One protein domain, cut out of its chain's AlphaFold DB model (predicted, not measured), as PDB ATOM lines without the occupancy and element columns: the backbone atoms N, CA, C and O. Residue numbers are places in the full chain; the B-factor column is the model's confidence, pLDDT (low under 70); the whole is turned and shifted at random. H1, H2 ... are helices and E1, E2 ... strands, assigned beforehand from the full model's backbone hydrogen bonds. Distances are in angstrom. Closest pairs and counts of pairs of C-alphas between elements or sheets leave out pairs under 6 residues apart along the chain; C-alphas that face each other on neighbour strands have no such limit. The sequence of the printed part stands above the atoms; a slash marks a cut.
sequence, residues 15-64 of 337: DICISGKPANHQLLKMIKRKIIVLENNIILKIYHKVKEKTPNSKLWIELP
ATOM      1  N   ASP A  15      34.554 -15.170 -16.716       86.06
ATOM      2  CA  ASP A  15      35.056 -13.815 -16.526       86.06
ATOM      3  C   ASP A  15      36.576 -13.791 -16.638       86.06
ATOM      4  O   ASP A  15      37.272 -14.415 -15.831       86.06
ATOM      5  N   ILE A  16      37.083 -13.031 -17.607       90.75
ATOM      6  CA  ILE A  16      38.516 -12.843 -17.834       90.75
ATOM      7  C   ILE A  16      38.883 -11.415 -17.447       90.75
ATOM      8  O   ILE A  16      38.352 -10.447 -17.987       90.75
ATOM      9  N   CYS A  17      39.814 -11.281 -16.508       92.12
ATOM     10  CA  CYS A  17      40.457 -10.012 -16.202       92.12
ATOM     11  C   CYS A  17      41.743  -9.892 -17.025       92.12
ATOM     12  O   CYS A  17      42.522 -10.840 -17.105       92.12
ATOM     13  N   ILE A  18      41.982  -8.731 -17.628       91.88
ATOM     14  CA  ILE A  18      43.226  -8.443 -18.346       91.88
ATOM     15  C   ILE A  18      44.038  -7.484 -17.485       91.88
ATOM     16  O   ILE A  18      43.537  -6.447 -17.054       91.88
ATOM     17  N   SER A  19      45.286  -7.847 -17.212       92.75
ATOM     18  CA  SER A  19      46.202  -7.058 -16.393       92.75
ATOM     19  C   SER A  19      47.477  -6.728 -17.166       92.75
ATOM     20  O   SER A  19      47.958  -7.525 -17.973       92.75
ATOM     21  N   GLY A  20      48.008  -5.531 -16.929       90.75
ATOM     22  CA  GLY A  20      49.349  -5.141 -17.357       90.75
ATOM     23  C   GLY A  20      50.365  -5.434 -16.256       90.75
ATOM     24  O   GLY A  20      50.184  -6.359 -15.470       90.75
ATOM     25  N   LYS A  21      51.409  -4.606 -16.149       90.44
ATOM     26  CA  LYS A  21      52.314  -4.638 -14.991       90.44
ATOM     27  C   LYS A  21      51.537  -4.274 -13.708       90.44
ATOM     28  O   LYS A  21      51.024  -3.154 -13.633       90.44
ATOM     29  N   PRO A  22      51.432  -5.164 -12.703       92.00
ATOM     30  CA  PRO A  22      50.701  -4.864 -11.479       92.00
ATOM     31  C   PRO A  22      51.477  -3.896 -10.582       92.00
ATOM     32  O   PRO A  22      52.705  -3.841 -10.612       92.00
ATOM     33  N   ALA A  23      50.751  -3.184  -9.718       90.00
ATOM     34  CA  ALA A  23      51.357  -2.395  -8.645       90.00
ATOM     35  C   ALA A  23      51.965  -3.276  -7.534       90.00
ATOM     36  O   ALA A  23      52.861  -2.833  -6.822       90.00
ATOM     37  N   ASN A  24      51.468  -4.508  -7.378       95.69
ATOM     38  CA  ASN A  24      51.995  -5.497  -6.446       95.69
ATOM     39  C   ASN A  24      51.778  -6.920  -6.989       95.69
ATOM     40  O   ASN A  24      50.645  -7.305  -7.309       95.69
ATOM     41  N   HIS A  25      52.852  -7.699  -7.106       95.94
ATOM     42  CA  HIS A  25      52.808  -9.036  -7.699       95.94
ATOM     43  C   HIS A  25      52.161 -10.067  -6.769       95.94
ATOM     44  O   HIS A  25      51.381 -10.901  -7.241       95.94
ATOM     45  N   GLN A  26      52.413 -10.001  -5.460       97.56
ATOM     46  CA  GLN A  26      51.781 -10.903  -4.496       97.56
ATOM     47  C   GLN A  26      50.254 -10.746  -4.494       97.56
ATOM     48  O   GLN A  26      49.531 -11.744  -4.519       97.56
ATOM     49  N   LEU A  27      49.738  -9.517  -4.540       96.75
ATOM     50  CA  LEU A  27      48.300  -9.264  -4.599       96.75
ATOM     51  C   LEU A  27      47.681  -9.818  -5.891       96.75
ATOM     52  O   LEU A  27      46.644 -10.485  -5.836       96.75
ATOM     53  N   LEU A  28      48.330  -9.612  -7.045       96.44
ATOM     54  CA  LEU A  28      47.874 -10.183  -8.316       96.44
ATOM     55  C   LEU A  28      47.862 -11.718  -8.273       96.44
ATOM     56  O   LEU A  28      46.900 -12.340  -8.725       96.44
ATOM     57  N   LYS A  29      48.890 -12.336  -7.680       97.06
ATOM     58  CA  LYS A  29      48.961 -13.788  -7.471       97.06
ATOM     59  C   LYS A  29      47.787 -14.291  -6.629       97.06
ATOM     60  O   LYS A  29      47.185 -15.304  -6.976       97.06
ATOM     61  N   MET A  30      47.410 -13.577  -5.564       97.38
ATOM     62  CA  MET A  30      46.233 -13.918  -4.754       97.38
ATOM     63  C   MET A  30      44.929 -13.817  -5.561       97.38
ATOM     64  O   MET A  30      44.069 -14.688  -5.439       97.38
ATOM     65  N   ILE A  31      44.792 -12.790  -6.407       95.44
ATOM     66  CA  ILE A  31      43.623 -12.588  -7.279       95.44
ATOM     67  C   ILE A  31      43.524 -13.693  -8.343       95.44
ATOM     68  O   ILE A  31      42.441 -14.243  -8.547       95.44
ATOM     69  N   LYS A  32      44.647 -14.082  -8.961       95.38
ATOM     70  CA  LYS A  32      44.741 -15.174  -9.950       95.38
ATOM     71  C   LYS A  32      44.251 -16.527  -9.421       95.38
ATOM     72  O   LYS A  32      43.807 -17.360 -10.201       95.38
ATOM     73  N   ARG A  33      44.265 -16.744  -8.098       94.88
ATOM     74  CA  ARG A  33      43.677 -17.943  -7.468       94.88
ATOM     75  C   ARG A  33      42.141 -17.948  -7.466       94.88
ATOM     76  O   ARG A  33      41.546 -18.968  -7.133       94.88
ATOM     77  N   LYS A  34      41.492 -16.814  -7.748       91.94
ATOM     78  CA  LYS A  34      40.031 -16.630  -7.639       91.94
ATOM     79  C   LYS A  34      39.353 -16.285  -8.961       91.94
ATOM     80  O   LYS A  34      38.161 -16.548  -9.100       91.94
ATOM     81  N   ILE A  35      40.072 -15.666  -9.890       91.19
ATOM     82  CA  ILE A  35      39.568 -15.285 -11.211       91.19
ATOM     83  C   ILE A  35      40.634 -15.553 -12.272       91.19
ATOM     84  O   ILE A  35      41.827 -15.521 -11.976       91.19
ATOM     85  N   ILE A  36      40.200 -15.773 -13.512       93.69
ATOM     86  CA  ILE A  36      41.115 -15.901 -14.646       93.69
ATOM     87  C   ILE A  36      41.703 -14.518 -14.920       93.69
ATOM     88  O   ILE A  36      40.963 -13.570 -15.195       93.69
ATOM     89  N   VAL A  37      43.028 -14.403 -14.831       95.19
ATOM     90  CA  VAL A  37      43.739 -13.171 -15.179       95.19
ATOM     91  C   VAL A  37      44.765 -13.451 -16.259       95.19
ATOM     92  O   VAL A  37      45.699 -14.226 -16.051       95.19
ATOM     93  N   LEU A  38      44.616 -12.761 -17.382       94.50
ATOM     94  CA  LEU A  38      45.590 -12.736 -18.454       94.50
ATOM     95  C   LEU A  38      46.501 -11.517 -18.270       94.50
ATOM     96  O   LEU A  38      46.054 -10.374 -18.335       94.50
ATOM     97  N   GLU A  39      47.779 -11.768 -17.992       94.56
ATOM     98  CA  GLU A  39      48.778 -10.727 -17.732       94.56
ATOM     99  C   GLU A  39      49.624 -10.504 -18.986       94.56
ATOM    100  O   GLU A  39      50.522 -11.287 -19.290       94.56
ATOM    101  N   ASN A  40      49.291  -9.471 -19.763       94.06
ATOM    102  CA  ASN A  40      49.998  -9.148 -20.998       94.06
ATOM    103  C   ASN A  40      49.732  -7.692 -21.418       94.06
ATOM    104  O   ASN A  40      48.603  -7.314 -21.729       94.06
ATOM    105  N   ASN A  41      50.791  -6.879 -21.485       92.94
ATOM    106  CA  ASN A  41      50.689  -5.456 -21.833       92.94
ATOM    107  C   ASN A  41      50.209  -5.208 -23.275       92.94
ATOM    108  O   ASN A  41      49.553  -4.200 -23.532       92.94
ATOM    109  N   ILE A  42      50.533  -6.094 -24.222       93.81
ATOM    110  CA  ILE A  42      50.090  -5.975 -25.620       93.81
ATOM    111  C   ILE A  42      48.589  -6.255 -25.695       93.81
ATOM    112  O   ILE A  42      47.845  -5.461 -26.266       93.81
ATOM    113  N   ILE A  43      48.133  -7.329 -25.048       93.69
ATOM    114  CA  ILE A  43      46.710  -7.678 -25.009       93.69
ATOM    115  C   ILE A  43      45.916  -6.606 -24.263       93.69
ATOM    116  O   ILE A  43      44.841  -6.244 -24.726       93.69
ATOM    117  N   LEU A  44      46.453  -6.017 -23.188       93.44
ATOM    118  CA  LEU A  44      45.819  -4.882 -22.511       93.44
ATOM    119  C   LEU A  44      45.642  -3.673 -23.449       93.44
ATOM    120  O   LEU A  44      44.569  -3.073 -23.487       93.44
ATOM    121  N   LYS A  45      46.661  -3.331 -24.249       93.56
ATOM    122  CA  LYS A  45      46.564  -2.248 -25.247       93.56
ATOM    123  C   LYS A  45      45.519  -2.550 -26.324       93.56
ATOM    124  O   LYS A  45      44.756  -1.658 -26.689       93.56
ATOM    125  N   ILE A  46      45.474  -3.787 -26.824       93.69
ATOM    126  CA  ILE A  46      44.459  -4.225 -27.795       93.69
ATOM    127  C   ILE A  46      43.068  -4.139 -27.164       93.69
ATOM    128  O   ILE A  46      42.177  -3.530 -27.747       93.69
ATOM    129  N   TYR A  47      42.905  -4.667 -25.951       91.50
ATOM    130  CA  TYR A  47      41.667  -4.615 -25.180       91.50
ATOM    131  C   TYR A  47      41.126  -3.187 -25.069       91.50
ATOM    132  O   TYR A  47      39.965  -2.963 -25.400       91.50
ATOM    133  N   HIS A  48      41.959  -2.212 -24.688       91.50
ATOM    134  CA  HIS A  48      41.523  -0.817 -24.591       91.50
ATOM    135  C   HIS A  48      41.043  -0.257 -25.936       91.50
ATOM    136  O   HIS A  48      39.958   0.315 -25.988       91.50
ATOM    137  N   LYS A  49      41.786  -0.490 -27.029       94.12
ATOM    138  CA  LYS A  49      41.393  -0.037 -28.376       94.12
ATOM    139  C   LYS A  49      40.088  -0.676 -28.859       94.12
ATOM    140  O   LYS A  49      39.277  -0.020 -29.504       94.12
ATOM    141  N   VAL A  50      39.888  -1.966 -28.585       94.06
ATOM    142  CA  VAL A  50      38.663  -2.673 -28.986       94.06
ATOM    143  C   VAL A  50      37.480  -2.202 -28.138       94.06
ATOM    144  O   VAL A  50      36.416  -1.942 -28.698       94.06
ATOM    145  N   LYS A  51      37.663  -2.023 -26.819       92.69
ATOM    146  CA  LYS A  51      36.626  -1.479 -25.929       92.69
ATOM    147  C   LYS A  51      36.193  -0.078 -26.366       92.69
ATOM    148  O   LYS A  51      34.997   0.168 -26.462       92.69
ATOM    149  N   GLU A  52      37.140   0.798 -26.695       93.19
ATOM    150  CA  GLU A  52      36.871   2.158 -27.190       93.19
ATOM    151  C   GLU A  52      36.023   2.162 -28.472       93.19
ATOM    152  O   GLU A  52      35.101   2.961 -28.601       93.19
ATOM    153  N   LYS A  53      36.272   1.223 -29.394       95.06
ATOM    154  CA  LYS A  53      35.488   1.073 -30.633       95.06
ATOM    155  C   LYS A  53      34.141   0.378 -30.444       95.06
ATOM    156  O   LYS A  53      33.285   0.461 -31.318       95.06
ATOM    157  N   THR A  54      33.957  -0.353 -29.346       94.25
ATOM    158  CA  THR A  54      32.752  -1.162 -29.099       94.25
ATOM    159  C   THR A  54      32.190  -0.956 -27.688       94.25
ATOM    160  O   THR A  54      31.895  -1.939 -27.010       94.25
ATOM    161  N   PRO A  55      32.002   0.290 -27.217       90.00
ATOM    162  CA  PRO A  55      31.746   0.573 -25.800       90.00
ATOM    163  C   PRO A  55      30.477  -0.109 -25.268       90.00
ATOM    164  O   PRO A  55      30.446  -0.535 -24.119       90.00
ATOM    165  N   ASN A  56      29.475  -0.308 -26.133       91.19
ATOM    166  CA  ASN A  56      28.182  -0.912 -25.792       91.19
ATOM    167  C   ASN A  56      28.133  -2.442 -25.981       91.19
ATOM    168  O   ASN A  56      27.062  -3.046 -25.910       91.19
ATOM    169  N   SER A  57      29.265  -3.086 -26.278       91.25
ATOM    170  CA  SER A  57      29.307  -4.538 -26.460       91.25
ATOM    171  C   SER A  57      29.068  -5.277 -25.143       91.25
ATOM    172  O   SER A  57      29.658  -4.954 -24.114       91.25
ATOM    173  N   LYS A  58      28.285  -6.362 -25.200       87.31
ATOM    174  CA  LYS A  58      28.056  -7.281 -24.067       87.31
ATOM    175  C   LYS A  58      29.319  -8.036 -23.625       87.31
ATOM    176  O   LYS A  58      29.282  -8.730 -22.615       87.31
ATOM    177  N   LEU A  59      30.417  -7.919 -24.379       86.25
ATOM    178  CA  LEU A  59      31.731  -8.447 -24.005       86.25
ATOM    179  C   LEU A  59      32.324  -7.725 -22.788       86.25
ATOM    180  O   LEU A  59      33.147  -8.300 -22.076       86.25
ATOM    181  N   TRP A  60      31.939  -6.467 -22.555       88.56
ATOM    182  CA  TRP A  60      32.537  -5.643 -21.514       88.56
ATOM    183  C   TRP A  60      31.702  -5.673 -20.246       88.56
ATOM    184  O   TRP A  60      30.509  -5.379 -20.247       88.56
ATOM    185  N   ILE A  61      32.368  -5.981 -19.139       84.25
ATOM    186  CA  ILE A  61      31.795  -5.854 -17.806       84.25
ATOM    187  C   ILE A  61      32.440  -4.636 -17.171       84.25
ATOM    188  O   ILE A  61      33.637  -4.635 -16.874       84.25
ATOM    189  N   GLU A  62      31.649  -3.593 -16.961       82.19
ATOM    190  CA  GLU A  62      32.105  -2.442 -16.200       82.19
ATOM    191  C   GLU A  62      32.012  -2.748 -14.707       82.19
ATOM    192  O   GLU A  62      30.981  -3.180 -14.193       82.19
ATOM    193  N   LEU A  63      33.126  -2.545 -14.010       81.69
ATOM    194  CA  LEU A  63      33.230  -2.709 -12.563       81.69
ATOM    195  C   LEU A  63      33.675  -1.377 -11.950       81.69
ATOM    196  O   LEU A  63      34.794  -1.302 -11.435       81.69
ATOM    197  N   PRO A  64      32.855  -0.313 -12.052       82.25
ATOM    198  CA  PRO A  64      33.193   0.952 -11.425       82.25
ATOM    199  C   PRO A  64      33.275   0.758  -9.909       82.25
ATOM    200  O   PRO A  64      32.476   0.025  -9.318       82.25
TER     201      PRO A  64
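What this domain is: This is residues 15 to 64 of the 337 residues of an uncharacterized protein of Chloroflexi bacterium (UniProt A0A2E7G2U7). Two short parallel strands, E1 and E2, stand side by side between two helices, with H1 toward E2 and the longer H2 toward E1. Residues 52 to 58, beyond the sheet, stick out. The printed part has 50 residues, with two named helices and two named strands in the order E1, H1, E2, H2 along the chain; the class is mixed, helices and strands, with 21 residues in the helices and 8 in the strands. It is only just loose, close to compact, with a radius of gyration of the C-alphas of 11.8 A and spans of 33 by 20 by 17 A.

Where its parts are: E1, residues 16 to 19, begins at C-alpha 16 (38.516, -12.843, -17.834) and is 9.7 A long. H1, residues 25 to 32, spans 10.4 A. E2, residues 36 to 39, spans 9.7 A. H2, residues 41 to 53, spans 18.7 A and ends at C-alpha 53 (35.488, 1.073, -30.633).

How they stand to each other: E1 and E2 are parallel at 27 degrees, with N 17 and O 36 within hydrogen-bond range at 2.9 A. E1, H1 and E2 form a strand-helix-strand unit, two parallel neighbour strands with a helix between them along the chain; its crossover is right-handed. The closest C-alphas of E1 and H2 are Ile 18 and Leu 44, 6.1 A; those of H1 and E2 are Ile 31 and Val 37, 7.9 A. H1 and H2 are apart. In both, every O i to N i+4 pair is within hydrogen-bond range.

The domain as a whole: The outline is elongated; the farthest C-alphas, Gln 26 and Asn 56, are 33.3 A apart. The printed part has no cut, its three links between elements are tight, and no printed residue is under 70 in pLDDT.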